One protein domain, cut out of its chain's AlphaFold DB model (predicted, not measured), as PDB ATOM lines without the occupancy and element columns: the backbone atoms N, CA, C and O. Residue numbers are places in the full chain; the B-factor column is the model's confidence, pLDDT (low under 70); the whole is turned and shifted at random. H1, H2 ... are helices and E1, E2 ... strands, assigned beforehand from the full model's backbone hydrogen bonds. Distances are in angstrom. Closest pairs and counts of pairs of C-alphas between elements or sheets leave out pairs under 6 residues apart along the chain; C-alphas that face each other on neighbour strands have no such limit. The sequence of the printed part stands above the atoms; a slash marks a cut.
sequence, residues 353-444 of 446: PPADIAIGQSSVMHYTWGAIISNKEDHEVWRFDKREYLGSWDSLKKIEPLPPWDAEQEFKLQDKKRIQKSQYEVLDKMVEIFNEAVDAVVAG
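This is residues 353 to 444 of the 446 residues of an uncharacterized protein of Ostreococcus lucimarinus (strain CCE9901) (UniProt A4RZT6). Little regular structure is here: a small two-stranded hairpin, E2 and E3, and one long helix, H1, apart from E2, with the loops of residues 385 to 420 swinging toward one end of the longest axis and back. The printed part has 92 residues, and its order is E1, E2, E3, H1, a mixed class with 35 residues in named elements. It is compact, with a radius of gyration of the C-alphas of 13.9 A and spans of 42 by 32 by 21 A.

Look first at the hairpin E2, residues 371 to 374, and E3, residues 380 to 384, antiparallel at 174 degrees; N 371 and O 384 are 2.8 A apart, within hydrogen-bond range. E1, residues 364 to 366, pairs with no named strand and is apart from E2 and E3. Its closest C-alphas to H1, residues 421 to 443, are Met 365 and Met 430, 7.1 A. In H1 every O i to N i+4 pair is within hydrogen-bond range.

Find C-alpha 364 at (412.666, 296.848, 217.641), where E1, 6.6 A long, begins. E2 spans 9.9 A, E3 11.3 A. H1 runs 32.8 A to C-alpha 443 at (409.190, 319.841, 215.832).

The C-alphas farthest apart, of Glu 377 and Gly 444, are 42.7 A apart. The printed part has no cut; the link E3 to H1 is long. In this model, residues 391 and 393 to 394 are under pLDDT 70.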
ATOM      1  N   PRO A 353     406.931 294.482 224.643       94.75
ATOM      2  CA  PRO A 353     406.483 295.083 225.897       94.75
ATOM      3  C   PRO A 353     404.943 295.037 226.023       94.75
ATOM      4  O   PRO A 353     404.240 295.191 225.021       94.75
ATOM      5  N   PRO A 354     404.387 294.827 227.231       92.31
ATOM      6  CA  PRO A 354     405.088 294.615 228.493       92.31
ATOM      7  C   PRO A 354     405.475 293.146 228.743       92.31
ATOM      8  O   PRO A 354     405.945 292.849 229.827       92.31
ATOM      9  N   ALA A 355     405.242 292.205 227.822       91.06
ATOM     10  CA  ALA A 355     405.444 290.774 228.075       91.06
ATOM     11  C   ALA A 355     406.920 290.398 228.292       91.06
ATOM     12  O   ALA A 355     407.224 289.618 229.193       91.06
ATOM     13  N   ASP A 356     407.829 290.967 227.498       92.81
ATOM     14  CA  ASP A 356     409.263 290.709 227.625       92.81
ATOM     15  C   ASP A 356     409.910 291.538 228.739       92.81
ATOM     16  O   ASP A 356     409.655 292.734 228.888       92.81
ATOM     17  N   ILE A 357     410.798 290.900 229.505       91.31
ATOM     18  CA  ILE A 357     411.418 291.495 230.701       91.31
ATOM     19  C   ILE A 357     412.848 291.999 230.471       91.31
ATOM     20  O   ILE A 357     413.505 292.435 231.416       91.31
ATOM     21  N   ALA A 358     413.350 291.894 229.240       92.75
ATOM     22  CA  ALA A 358     414.663 292.373 228.836       92.75
ATOM     23  C   ALA A 358     414.649 292.790 227.362       92.75
ATOM     24  O   ALA A 358     414.029 292.129 226.535       92.75
ATOM     25  N   ILE A 359     415.397 293.843 227.020       95.69
ATOM     26  CA  ILE A 359     415.623 294.230 225.617       95.69
ATOM     27  C   ILE A 359     416.556 293.235 224.917       95.69
ATOM     28  O   ILE A 359     416.358 292.898 223.752       95.69
ATOM     29  N   GLY A 360     417.597 292.782 225.619       94.38
ATOM     30  CA  GLY A 360     418.598 291.879 225.060       94.38
ATOM     31  C   GLY A 360     419.206 292.405 223.755       94.38
ATOM     32  O   GLY A 360     419.568 293.584 223.635       94.38
ATOM     33  N   GLN A 361     419.300 291.515 222.770       95.44
ATOM     34  CA  GLN A 361     419.861 291.811 221.451       95.44
ATOM     35  C   GLN A 361     418.877 292.505 220.496       95.44
ATOM     36  O   GLN A 361     419.280 292.889 219.400       95.44
ATOM     37  N   SER A 362     417.612 292.695 220.885       97.62
ATOM     38  CA  SER A 362     416.574 293.182 219.975       97.62
ATOM     39  C   SER A 362     416.810 294.607 219.491       97.62
ATOM     40  O   SER A 362     417.398 295.449 220.177       97.62
ATOM     41  N   SER A 363     416.297 294.867 218.293       98.38
ATOM     42  CA  SER A 363     416.449 296.129 217.570       98.38
ATOM     43  C   SER A 363     415.145 296.911 217.471       98.38
ATOM     44  O   SER A 363     415.185 298.124 217.294       98.38
ATOM     45  N   VAL A 364     413.997 296.245 217.628       98.31
ATOM     46  CA  VAL A 364     412.666 296.848 217.641       98.31
ATOM     47  C   VAL A 364     411.838 296.392 218.843       98.31
ATOM     48  O   VAL A 364     411.974 295.271 219.332       98.31
ATOM     49  N   MET A 365     410.949 297.263 219.309       98.31
ATOM     50  CA  MET A 365     409.890 296.951 220.267       98.31
ATOM     51  C   MET A 365     408.548 296.924 219.550       98.31
ATOM     52  O   MET A 365     408.250 297.841 218.791       98.31
ATOM     53  N   HIS A 366     407.718 295.925 219.834       97.31
ATOM     54  CA  HIS A 366     406.347 295.832 219.339       97.31
ATOM     55  C   HIS A 366     405.353 296.131 220.455       97.31
ATOM     56  O   HIS A 366     405.079 295.282 221.302       97.31
ATOM     57  N   TYR A 367     404.777 297.334 220.442       95.06
ATOM     58  CA  TYR A 367     403.862 297.812 221.487       95.06
ATOM     59  C   TYR A 367     402.392 297.443 221.206       95.06
ATOM     60  O   TYR A 367     401.465 298.241 221.355       95.06
ATOM     61  N   THR A 368     402.147 296.208 220.760       87.31
ATOM     62  CA  THR A 368     400.799 295.759 220.362       87.31
ATOM     63  C   THR A 368     399.827 295.611 221.532       87.31
ATOM     64  O   THR A 368     398.620 295.887 221.402       87.31
ATOM     65  N   TRP A 369     400.354 295.182 222.678       85.62
ATOM     66  CA  TRP A 369     399.600 294.932 223.894       85.62
ATOM     67  C   TRP A 369     399.432 296.235 224.669       85.62
ATOM     68  O   TRP A 369     400.409 296.926 224.950       85.62
ATOM     69  N   GLY A 370     398.190 296.562 225.034       89.12
ATOM     70  CA  GLY A 370     397.956 297.606 226.024       89.12
ATOM     71  C   GLY A 370     398.603 297.217 227.354       89.12
ATOM     72  O   GLY A 370     398.673 296.033 227.696       89.12
ATOM     73  N   ALA A 371     399.071 298.202 228.104       92.62
ATOM     74  CA  ALA A 371     399.664 298.023 229.417       92.62
ATOM     75  C   ALA A 371     398.882 298.867 230.424       92.62
ATOM     76  O   ALA A 371     398.856 300.092 230.327       92.62
ATOM     77  N   ILE A 372     398.223 298.204 231.373       94.88
ATOM     78  CA  ILE A 372     397.500 298.856 232.469       94.88
ATOM     79  C   ILE A 372     398.177 298.419 233.760       94.88
ATOM     80  O   ILE A 372     398.197 297.228 234.075       94.88
ATOM     81  N   ILE A 373     398.740 299.377 234.488       95.88
ATOM     82  CA  ILE A 373     399.469 299.135 235.727       95.88
ATOM     83  C   ILE A 373     398.579 299.516 236.901       95.88
ATOM     84  O   ILE A 373     398.088 300.643 236.995       95.88
ATOM     85  N   SER A 374     398.413 298.576 237.823       96.94
ATOM     86  CA  SER A 374     397.750 298.787 239.109       96.94
ATOM     87  C   SER A 374     398.714 298.562 240.269       96.94
ATOM     88  O   SER A 374     399.690 297.828 240.126       96.94
ATOM     89  N   ASN A 375     398.475 299.207 241.409       96.00
ATOM     90  CA  ASN A 375     399.243 298.979 242.634       96.00
ATOM     91  C   ASN A 375     398.689 297.784 243.444       96.00
ATOM     92  O   ASN A 375     397.751 297.097 243.032       96.00
ATOM     93  N   LYS A 376     399.253 297.532 244.630       94.81
ATOM     94  CA  LYS A 376     398.855 296.433 245.523       94.81
ATOM     95  C   LYS A 376     397.390 296.484 245.957       94.81
ATOM     96  O   LYS A 376     396.817 295.428 246.211       94.81
ATOM     97  N   GLU A 377     396.802 297.680 245.995       95.12
ATOM     98  CA  GLU A 377     395.392 297.943 246.319       95.12
ATOM     99  C   GLU A 377     394.471 297.806 245.094       95.12
ATOM    100  O   GLU A 377     393.285 298.107 245.179       95.12
ATOM    101  N   ASP A 378     395.006 297.354 243.952       94.38
ATOM    102  CA  ASP A 378     394.315 297.249 242.664       94.38
ATOM    103  C   ASP A 378     393.829 298.599 242.095       94.38
ATOM    104  O   ASP A 378     393.008 298.629 241.175       94.38
ATOM    105  N   HIS A 379     394.379 299.719 242.576       95.81
ATOM    106  CA  HIS A 379     394.166 301.035 241.980       95.81
ATOM    107  C   HIS A 379     395.025 301.189 240.721       95.81
ATOM    108  O   HIS A 379     396.236 300.969 240.767       95.81
ATOM    109  N   GLU A 380     394.409 301.573 239.600       96.81
ATOM    110  CA  GLU A 380     395.119 301.911 238.362       96.81
ATOM    111  C   GLU A 380     395.979 303.162 238.576       96.81
ATOM    112  O   GLU A 380     395.472 304.212 238.965       96.81
ATOM    113  N   VAL A 381     397.284 303.037 238.329       96.88
ATOM    114  CA  VAL A 381     398.266 304.121 238.506       96.88
ATOM    115  C   VAL A 381     398.837 304.622 237.185       96.88
ATOM    116  O   VAL A 381     399.366 305.728 237.135       96.88
ATOM    117  N   TRP A 382     398.757 303.818 236.124       96.88
ATOM    118  CA  TRP A 382     399.242 304.178 234.797       96.88
ATOM    119  C   TRP A 382     398.609 303.286 233.727       96.88
ATOM    120  O   TRP A 382     398.313 302.114 233.980       96.88
ATOM    121  N   ARG A 383     398.430 303.820 232.519       95.25
ATOM    122  CA  ARG A 383     397.861 303.098 231.382       95.25
ATOM    123  C   ARG A 383     398.425 303.607 230.062       95.25
ATOM    124  O   ARG A 383     398.534 304.811 229.844       95.25
ATOM    125  N   PHE A 384     398.642 302.675 229.146       94.62
ATOM    126  CA  PHE A 384     398.823 302.945 227.729       94.62
ATOM    127  C   PHE A 384     398.105 301.884 226.892       94.62
ATOM    128  O   PHE A 384     398.396 300.695 227.003       94.62
ATOM    129  N   ASP A 385     397.214 302.311 226.000       92.88
ATOM    130  CA  ASP A 385     396.746 301.493 224.883       92.88
ATOM    131  C   ASP A 385     396.711 302.350 223.615       92.88
ATOM    132  O   ASP A 385     396.032 303.376 223.542       92.88
ATOM    133  N   LYS A 386     397.428 301.914 222.576       90.56
ATOM    134  CA  LYS A 386     397.445 302.588 221.271       90.56
ATOM    135  C   LYS A 386     396.050 302.725 220.645       90.56
ATOM    136  O   LYS A 386     395.835 303.602 219.814       90.56
ATOM    137  N   ARG A 387     395.088 301.879 221.030       89.56
ATOM    138  CA  ARG A 387     393.690 301.927 220.560       89.56
ATOM    139  C   ARG A 387     392.926 303.129 221.120       89.56
ATOM    140  O   ARG A 387     391.893 303.494 220.570       89.56
ATOM    141  N   GLU A 388     393.444 303.771 222.167       87.62
ATOM    142  CA  GLU A 388     392.880 304.991 222.756       87.62
ATOM    143  C   GLU A 388     393.343 306.267 222.031       87.62
ATOM    144  O   GLU A 388     392.833 307.358 222.297       87.62
ATOM    145  N   TYR A 389     394.287 306.157 221.089       84.19
ATOM    146  CA  TYR A 389     394.707 307.263 220.226       84.19
ATOM    147  C   TYR A 389     393.673 307.448 219.111       84.19
ATOM    148  O   TYR A 389     393.849 307.012 217.972       84.19
ATOM    149  N   LEU A 390     392.557 308.070 219.491       72.94
ATOM    150  CA  LEU A 390     391.471 308.482 218.611       72.94
ATOM    151  C   LEU A 390     391.741 309.894 218.079       72.94
ATOM    152  O   LEU A 390     392.258 310.743 218.804       72.94
ATOM    153  N   GLY A 391     391.336 310.162 216.839       69.88
ATOM    154  CA  GLY A 391     391.448 311.488 216.234       69.88
ATOM    155  C   GLY A 391     392.069 311.456 214.846       69.88
ATOM    156  O   GLY A 391     392.047 310.437 214.152       69.88
ATOM    157  N   SER A 392     392.583 312.606 214.428       70.50
ATOM    158  CA  SER A 392     393.319 312.772 213.181       70.50
ATOM    159  C   SER A 392     394.778 312.324 213.340       70.50
ATOM    160  O   SER A 392     395.307 312.199 214.439       70.50
ATOM    161  N   TRP A 393     395.460 312.046 212.232       65.75
ATOM    162  CA  TRP A 393     396.846 311.555 212.252       65.75
ATOM    163  C   TRP A 393     397.859 312.576 212.823       65.75
ATOM    164  O   TRP A 393     398.988 312.212 213.168       65.75
ATOM    165  N   ASP A 394     397.474 313.853 212.900       69.38
ATOM    166  CA  ASP A 394     398.239 314.973 213.451       69.38
ATOM    167  C   ASP A 394     397.988 315.209 214.950       69.38
ATOM    168  O   ASP A 394     398.774 315.913 215.577       69.38
ATOM    169  N   SER A 395     397.003 314.544 215.569       71.88
ATOM    170  CA  SER A 395     396.764 314.598 217.023       71.88
ATOM    171  C   SER A 395     397.694 313.672 217.824       71.88
ATOM    172  O   SER A 395     397.312 313.132 218.866       71.88
ATOM    173  N   LEU A 396     398.907 313.445 217.314       85.12
ATOM    174  CA  LEU A 396     399.912 312.600 217.947       85.12
ATOM    175  C   LEU A 396     400.355 313.244 219.266       85.12
ATOM    176  O   LEU A 396     400.836 314.375 219.288       85.12
ATOM    177  N   LYS A 397     400.188 312.510 220.365       89.31
ATOM    178  CA  LYS A 397     400.537 312.947 221.719       89.31
ATOM    179  C   LYS A 397     401.578 312.023 222.330       89.31
ATOM    180  O   LYS A 397     401.723 310.880 221.909       89.31
ATOM    181  N   LYS A 398     402.279 312.531 223.337       94.25
ATOM    182  CA  LYS A 398     403.187 311.731 224.152       94.25
ATOM    183  C   LYS A 398     402.414 310.751 225.030       94.25
ATOM    184  O   LYS A 398     401.274 311.010 225.417       94.25
ATOM    185  N   ILE A 399     403.059 309.636 225.338       95.31
ATOM    186  CA  ILE A 399     402.642 308.721 226.394       95.31
ATOM    187  C   ILE A 399     403.044 309.354 227.727       95.31
ATOM    188  O   ILE A 399     404.159 309.863 227.865       95.31
ATOM    189  N   GLU A 400     402.140 309.329 228.705       95.81
ATOM    190  CA  GLU A 400     402.457 309.788 230.056       95.81
ATOM    191  C   GLU A 400     403.634 308.979 230.626       95.81
ATOM    192  O   GLU A 400     403.647 307.751 230.476       95.81
ATOM    193  N   PRO A 401     404.620 309.617 231.279       96.31
ATOM    194  CA  PRO A 401     405.700 308.900 231.942       96.31
ATOM    195  C   PRO A 401     405.163 307.894 232.960       96.31
ATOM    196  O   PRO A 401     404.145 308.134 233.619       96.31
ATOM    197  N   LEU A 402     405.863 306.774 233.108       96.00
ATOM    198  CA  LEU A 402     405.560 305.826 234.169       96.00
ATOM    199  C   LEU A 402     405.829 306.478 235.542       96.00
ATOM    200  O   LEU A 402     406.733 307.313 235.663       96.00
ATOM    201  N   PRO A 403     405.069 306.125 236.598       95.12
ATOM    202  CA  PRO A 403     405.433 306.535 237.949       95.12
ATOM    203  C   PRO A 403     406.834 306.008 238.330       95.12
ATOM    204  O   PRO A 403     407.342 305.064 237.736       95.12
ATOM    205  N   PRO A 404     407.513 306.583 239.334       94.69
ATOM    206  CA  PRO A 404     408.767 306.008 239.806       94.69
ATOM    207  C   PRO A 404     408.569 304.563 240.284       94.69
ATOM    208  O   PRO A 404     407.582 304.256 240.955       94.69
ATOM    209  N   TRP A 405     409.524 303.682 239.972       95.50
ATOM    210  CA  TRP A 405     409.499 302.315 240.487       95.50
ATOM    211  C   TRP A 405     409.540 302.309 242.020       95.50
ATOM    212  O   TRP A 405     410.474 302.836 242.626       95.50
ATOM    213  N   ASP A 406     408.565 301.640 242.632       93.75
ATOM    214  CA  ASP A 406     408.485 301.412 244.071       93.75
ATOM    215  C   ASP A 406     408.093 299.948 244.326       93.75
ATOM    216  O   ASP A 406     406.990 299.501 244.002       93.75
ATOM    217  N   ALA A 407     409.022 299.186 244.909       91.06
ATOM    218  CA  ALA A 407     408.828 297.767 245.190       91.06
ATOM    219  C   ALA A 407     407.691 297.513 246.198       91.06
ATOM    220  O   ALA A 407     407.086 296.438 246.157       91.06
ATOM    221  N   GLU A 408     407.373 298.486 247.063       93.19
ATOM    222  CA  GLU A 408     406.292 298.396 248.052       93.19
ATOM    223  C   GLU A 408     404.896 298.565 247.438       93.19
ATOM    224  O   GLU A 408     403.896 298.247 248.093       93.19
ATOM    225  N   GLN A 409     404.810 299.063 246.198       93.19
ATOM    226  CA  GLN A 409     403.547 299.165 245.460       93.19
ATOM    227  C   GLN A 409     403.122 297.839 244.845       93.19
ATOM    228  O   GLN A 409     401.967 297.734 244.451       93.19
ATOM    229  N   GLU A 410     404.023 296.854 244.743       92.69
ATOM    230  CA  GLU A 410     403.771 295.551 244.113       92.69
ATOM    231  C   GLU A 410     402.970 295.670 242.807       92.69
ATOM    232  O   GLU A 410     401.906 295.067 242.668       92.69
ATOM    233  N   PHE A 411     403.464 296.486 241.869       95.12
ATOM    234  CA  PHE A 411     402.755 296.780 240.625       95.12
ATOM    235  C   PHE A 411     402.311 295.513 239.878       95.12
ATOM    236  O   PHE A 411     403.043 294.523 239.828       95.12
ATOM    237  N   LYS A 412     401.121 295.554 239.272       94.94
ATOM    238  CA  LYS A 412     400.505 294.446 238.526       94.94
ATOM    239  C   LYS A 412     399.999 294.907 237.161       94.94
ATOM    240  O   LYS A 412     399.471 296.015 237.059       94.94
ATOM    241  N   LEU A 413     400.090 294.035 236.157       93.44
ATOM    242  CA  LEU A 413     399.432 294.207 234.855       93.44
ATOM    243  C   LEU A 413     397.928 293.901 234.936       93.44
ATOM    244  O   LEU A 413     397.422 293.384 235.937       93.44
ATOM    245  N   GLN A 414     397.208 294.172 233.845       91.75
ATOM    246  CA  GLN A 414     395.772 293.908 233.715       91.75
ATOM    247  C   GLN A 414     395.364 292.443 233.940       91.75
ATOM    248  O   GLN A 414     394.229 292.183 234.334       91.75
ATOM    249  N   ASP A 415     396.268 291.486 233.718       90.62
ATOM    250  CA  ASP A 415     396.048 290.056 233.968       90.62
ATOM    251  C   ASP A 415     396.347 289.649 235.424       90.62
ATOM    252  O   ASP A 415     396.359 288.463 235.754       90.62
ATOM    253  N   LYS A 416     396.570 290.640 236.297       90.06
ATOM    254  CA  LYS A 416     396.912 290.506 237.719       90.06
ATOM    255  C   LYS A 416     398.280 289.883 237.992       90.06
ATOM    256  O   LYS A 416     398.598 289.648 239.159       90.06
ATOM    257  N   LYS A 417     399.119 289.678 236.971       89.88
ATOM    258  CA  LYS A 417     400.512 289.280 237.188       89.88
ATOM    259  C   LYS A 417     401.327 290.448 237.715       89.88
ATOM    260  O   LYS A 417     401.176 291.584 237.266       89.88
ATOM    261  N   ARG A 418     402.198 290.149 238.679       91.00
ATOM    262  CA  ARG A 418     403.123 291.119 239.265       91.00
ATOM    263  C   ARG A 418     404.169 291.516 238.227       91.00
ATOM    264  O   ARG A 418     404.783 290.652 237.612       91.00
ATOM    265  N   ILE A 419     404.385 292.815 238.081       91.00
ATOM    266  CA  ILE A 419     405.421 293.379 237.224       91.00
ATOM    267  C   ILE A 419     406.763 293.256 237.937       91.00
ATOM    268  O   ILE A 419     406.886 293.570 239.123       91.00
ATOM    269  N   GLN A 420     407.776 292.802 237.208       90.56
ATOM    270  CA  GLN A 420     409.158 292.779 237.685       90.56
ATOM    271  C   GLN A 420     409.843 294.112 237.381       90.56
ATOM    272  O   GLN A 420     409.489 294.789 236.416       90.56
ATOM    273  N   LYS A 421     410.876 294.476 238.149       92.25
ATOM    274  CA  LYS A 421     411.592 295.739 237.920       92.25
ATOM    275  C   LYS A 421     412.152 295.839 236.494       92.25
ATOM    276  O   LYS A 421     411.979 296.862 235.847       92.25
ATOM    277  N   SER A 422     412.753 294.768 235.977       92.19
ATOM    278  CA  SER A 422     413.311 294.757 234.619       92.19
ATOM    279  C   SER A 422     412.235 294.910 233.537       92.19
ATOM    280  O   SER A 422     412.427 295.625 232.560       92.19
ATOM    281  N   GLN A 423     411.062 294.305 233.737       92.25
ATOM    282  CA  GLN A 423     409.897 294.474 232.866       92.25
ATOM    283  C   GLN A 423     409.389 295.923 232.871       92.25
ATOM    284  O   GLN A 423     409.040 296.466 231.825       92.25
ATOM    285  N   TYR A 424     409.398 296.564 234.043       94.38
ATOM    286  CA  TYR A 424     409.081 297.982 234.197       94.38
ATOM    287  C   TYR A 424     410.070 298.873 233.439       94.38
ATOM    288  O   TYR A 424     409.655 299.771 232.719       94.38
ATOM    289  N   GLU A 425     411.371 298.591 233.552       95.75
ATOM    290  CA  GLU A 425     412.440 299.317 232.850       95.75
ATOM    291  C   GLU A 425     412.338 299.165 231.320       95.75
ATOM    292  O   GLU A 425     412.567 300.128 230.590       95.75
ATOM    293  N   VAL A 426     411.941 297.990 230.811       96.44
ATOM    294  CA  VAL A 426     411.653 297.796 229.375       96.44
ATOM    295  C   VAL A 426     410.482 298.673 228.926       96.44
ATOM    296  O   VAL A 426     410.561 299.311 227.873       96.44
ATOM    297  N   LEU A 427     409.404 298.717 229.712       96.38
ATOM    298  CA  LEU A 427     408.223 299.521 229.402       96.38
ATOM    299  C   LEU A 427     408.515 301.028 229.480       96.38
ATOM    300  O   LEU A 427     408.086 301.776 228.605       96.38
ATOM    301  N   ASP A 428     409.293 301.465 230.468       97.12
ATOM    302  CA  ASP A 428     409.759 302.849 230.583       97.12
ATOM    303  C   ASP A 428     410.617 303.248 229.376       97.12
ATOM    304  O   ASP A 428     410.388 304.285 228.750       97.12
ATOM    305  N   LYS A 429     411.516 302.357 228.931       97.88
ATOM    306  CA  LYS A 429     412.323 302.599 227.731       97.88
ATOM    307  C   LYS A 429     411.482 302.713 226.457       97.88
ATOM    308  O   LYS A 429     411.803 303.516 225.581       97.88
ATOM    309  N   MET A 430     410.406 301.933 226.345       97.81
ATOM    310  CA  MET A 430     409.445 302.057 225.244       97.81
ATOM    311  C   MET A 430     408.798 303.449 225.232       97.81
ATOM    312  O   MET A 430     408.716 304.071 224.173       97.81
ATOM    313  N   VAL A 431     408.372 303.951 226.398       97.88
ATOM    314  CA  VAL A 431     407.770 305.287 226.545       97.88
ATOM    315  C   VAL A 431     408.762 306.394 226.198       97.88
ATOM    316  O   VAL A 431     408.399 307.321 225.474       97.88
ATOM    317  N   GLU A 432     410.014 306.281 226.642       98.12
ATOM    318  CA  GLU A 432     411.093 307.214 226.294       98.12
ATOM    319  C   GLU A 432     411.282 307.304 224.772       98.12
ATOM    320  O   GLU A 432     411.162 308.388 224.199       98.12
ATOM    321  N   ILE A 433     411.494 306.165 224.097       98.25
ATOM    322  CA  ILE A 433     411.716 306.114 222.642       98.25
ATOM    323  C   ILE A 433     410.508 306.671 221.880       98.25
ATOM    324  O   ILE A 433     410.670 307.431 220.923       98.25
ATOM    325  N   PHE A 434     409.295 306.304 222.302       97.69
ATOM    326  CA  PHE A 434     408.069 306.809 221.697       97.69
ATOM    327  C   PHE A 434     407.985 308.333 221.811       97.69
ATOM    328  O   PHE A 434     407.755 309.018 220.817       97.69
ATOM    329  N   ASN A 435     408.193 308.872 223.011       97.25
ATOM    330  CA  ASN A 435     408.067 310.300 223.277       97.25
ATOM    331  C   ASN A 435     409.137 311.128 222.561       97.25
ATOM    332  O   ASN A 435     408.806 312.185 222.028       97.25
ATOM    333  N   GLU A 436     410.375 310.633 222.475       97.25
ATOM    334  CA  GLU A 436     411.424 311.249 221.654       97.25
ATOM    335  C   GLU A 436     411.014 311.331 220.179       97.25
ATOM    336  O   GLU A 436     411.191 312.366 219.532       97.25
ATOM    337  N   ALA A 437     410.437 310.253 219.639       96.25
ATOM    338  CA  ALA A 437     409.956 310.237 218.264       96.25
ATOM    339  C   ALA A 437     408.780 311.205 218.062       96.25
ATOM    340  O   ALA A 437     408.750 311.909 217.054       96.25
ATOM    341  N   VAL A 438     407.845 311.299 219.014       95.06
ATOM    342  CA  VAL A 438     406.757 312.292 218.977       95.06
ATOM    343  C   VAL A 438     407.312 313.714 218.962       95.06
ATOM    344  O   VAL A 438     406.890 314.510 218.125       95.06
ATOM    345  N   ASP A 439     408.269 314.032 219.836       94.94
ATOM    346  CA  ASP A 439     408.871 315.365 219.900       94.94
ATOM    347  C   ASP A 439     409.545 315.729 218.561       94.94
ATOM    348  O   ASP A 439     409.299 316.812 218.028       94.94
ATOM    349  N   ALA A 440     410.284 314.798 217.945       93.00
ATOM    350  CA  ALA A 440     410.892 315.000 216.625       93.00
ATOM    351  C   ALA A 440     409.854 315.163 215.497       93.00
ATOM    352  O   ALA A 440     410.034 315.965 214.580       93.00
ATOM    353  N   VAL A 441     408.748 314.412 215.551       90.06
ATOM    354  CA  VAL A 441     407.644 314.520 214.584       90.06
ATOM    355  C   VAL A 441     406.930 315.875 214.692       90.06
ATOM    356  O   VAL A 441     406.544 316.440 213.668       90.06
ATOM    357  N   VAL A 442     406.731 316.393 215.908       87.06
ATOM    358  CA  VAL A 442     406.030 317.665 216.163       87.06
ATOM    359  C   VAL A 442     406.920 318.876 215.874       87.06
ATOM    360  O   VAL A 442     406.420 319.883 215.377       87.06
ATOM    361  N   ALA A 443     408.227 318.779 216.129       84.44
ATOM    362  CA  ALA A 443     409.190 319.841 215.832       84.44
ATOM    363  C   ALA A 443     409.366 320.109 214.324       84.44
ATOM    364  O   ALA A 443     409.880 321.159 213.946       84.44
ATOM    365  N   GLY A 444     408.917 319.190 213.463       70.69
ATOM    366  CA  GLY A 444     409.157 319.260 212.021       70.69
ATOM    367  C   GLY A 444     410.558 318.791 211.620       70.69
ATOM    368  O   GLY A 444     410.950 319.002 210.478       70.69
TER     369      GLY A 444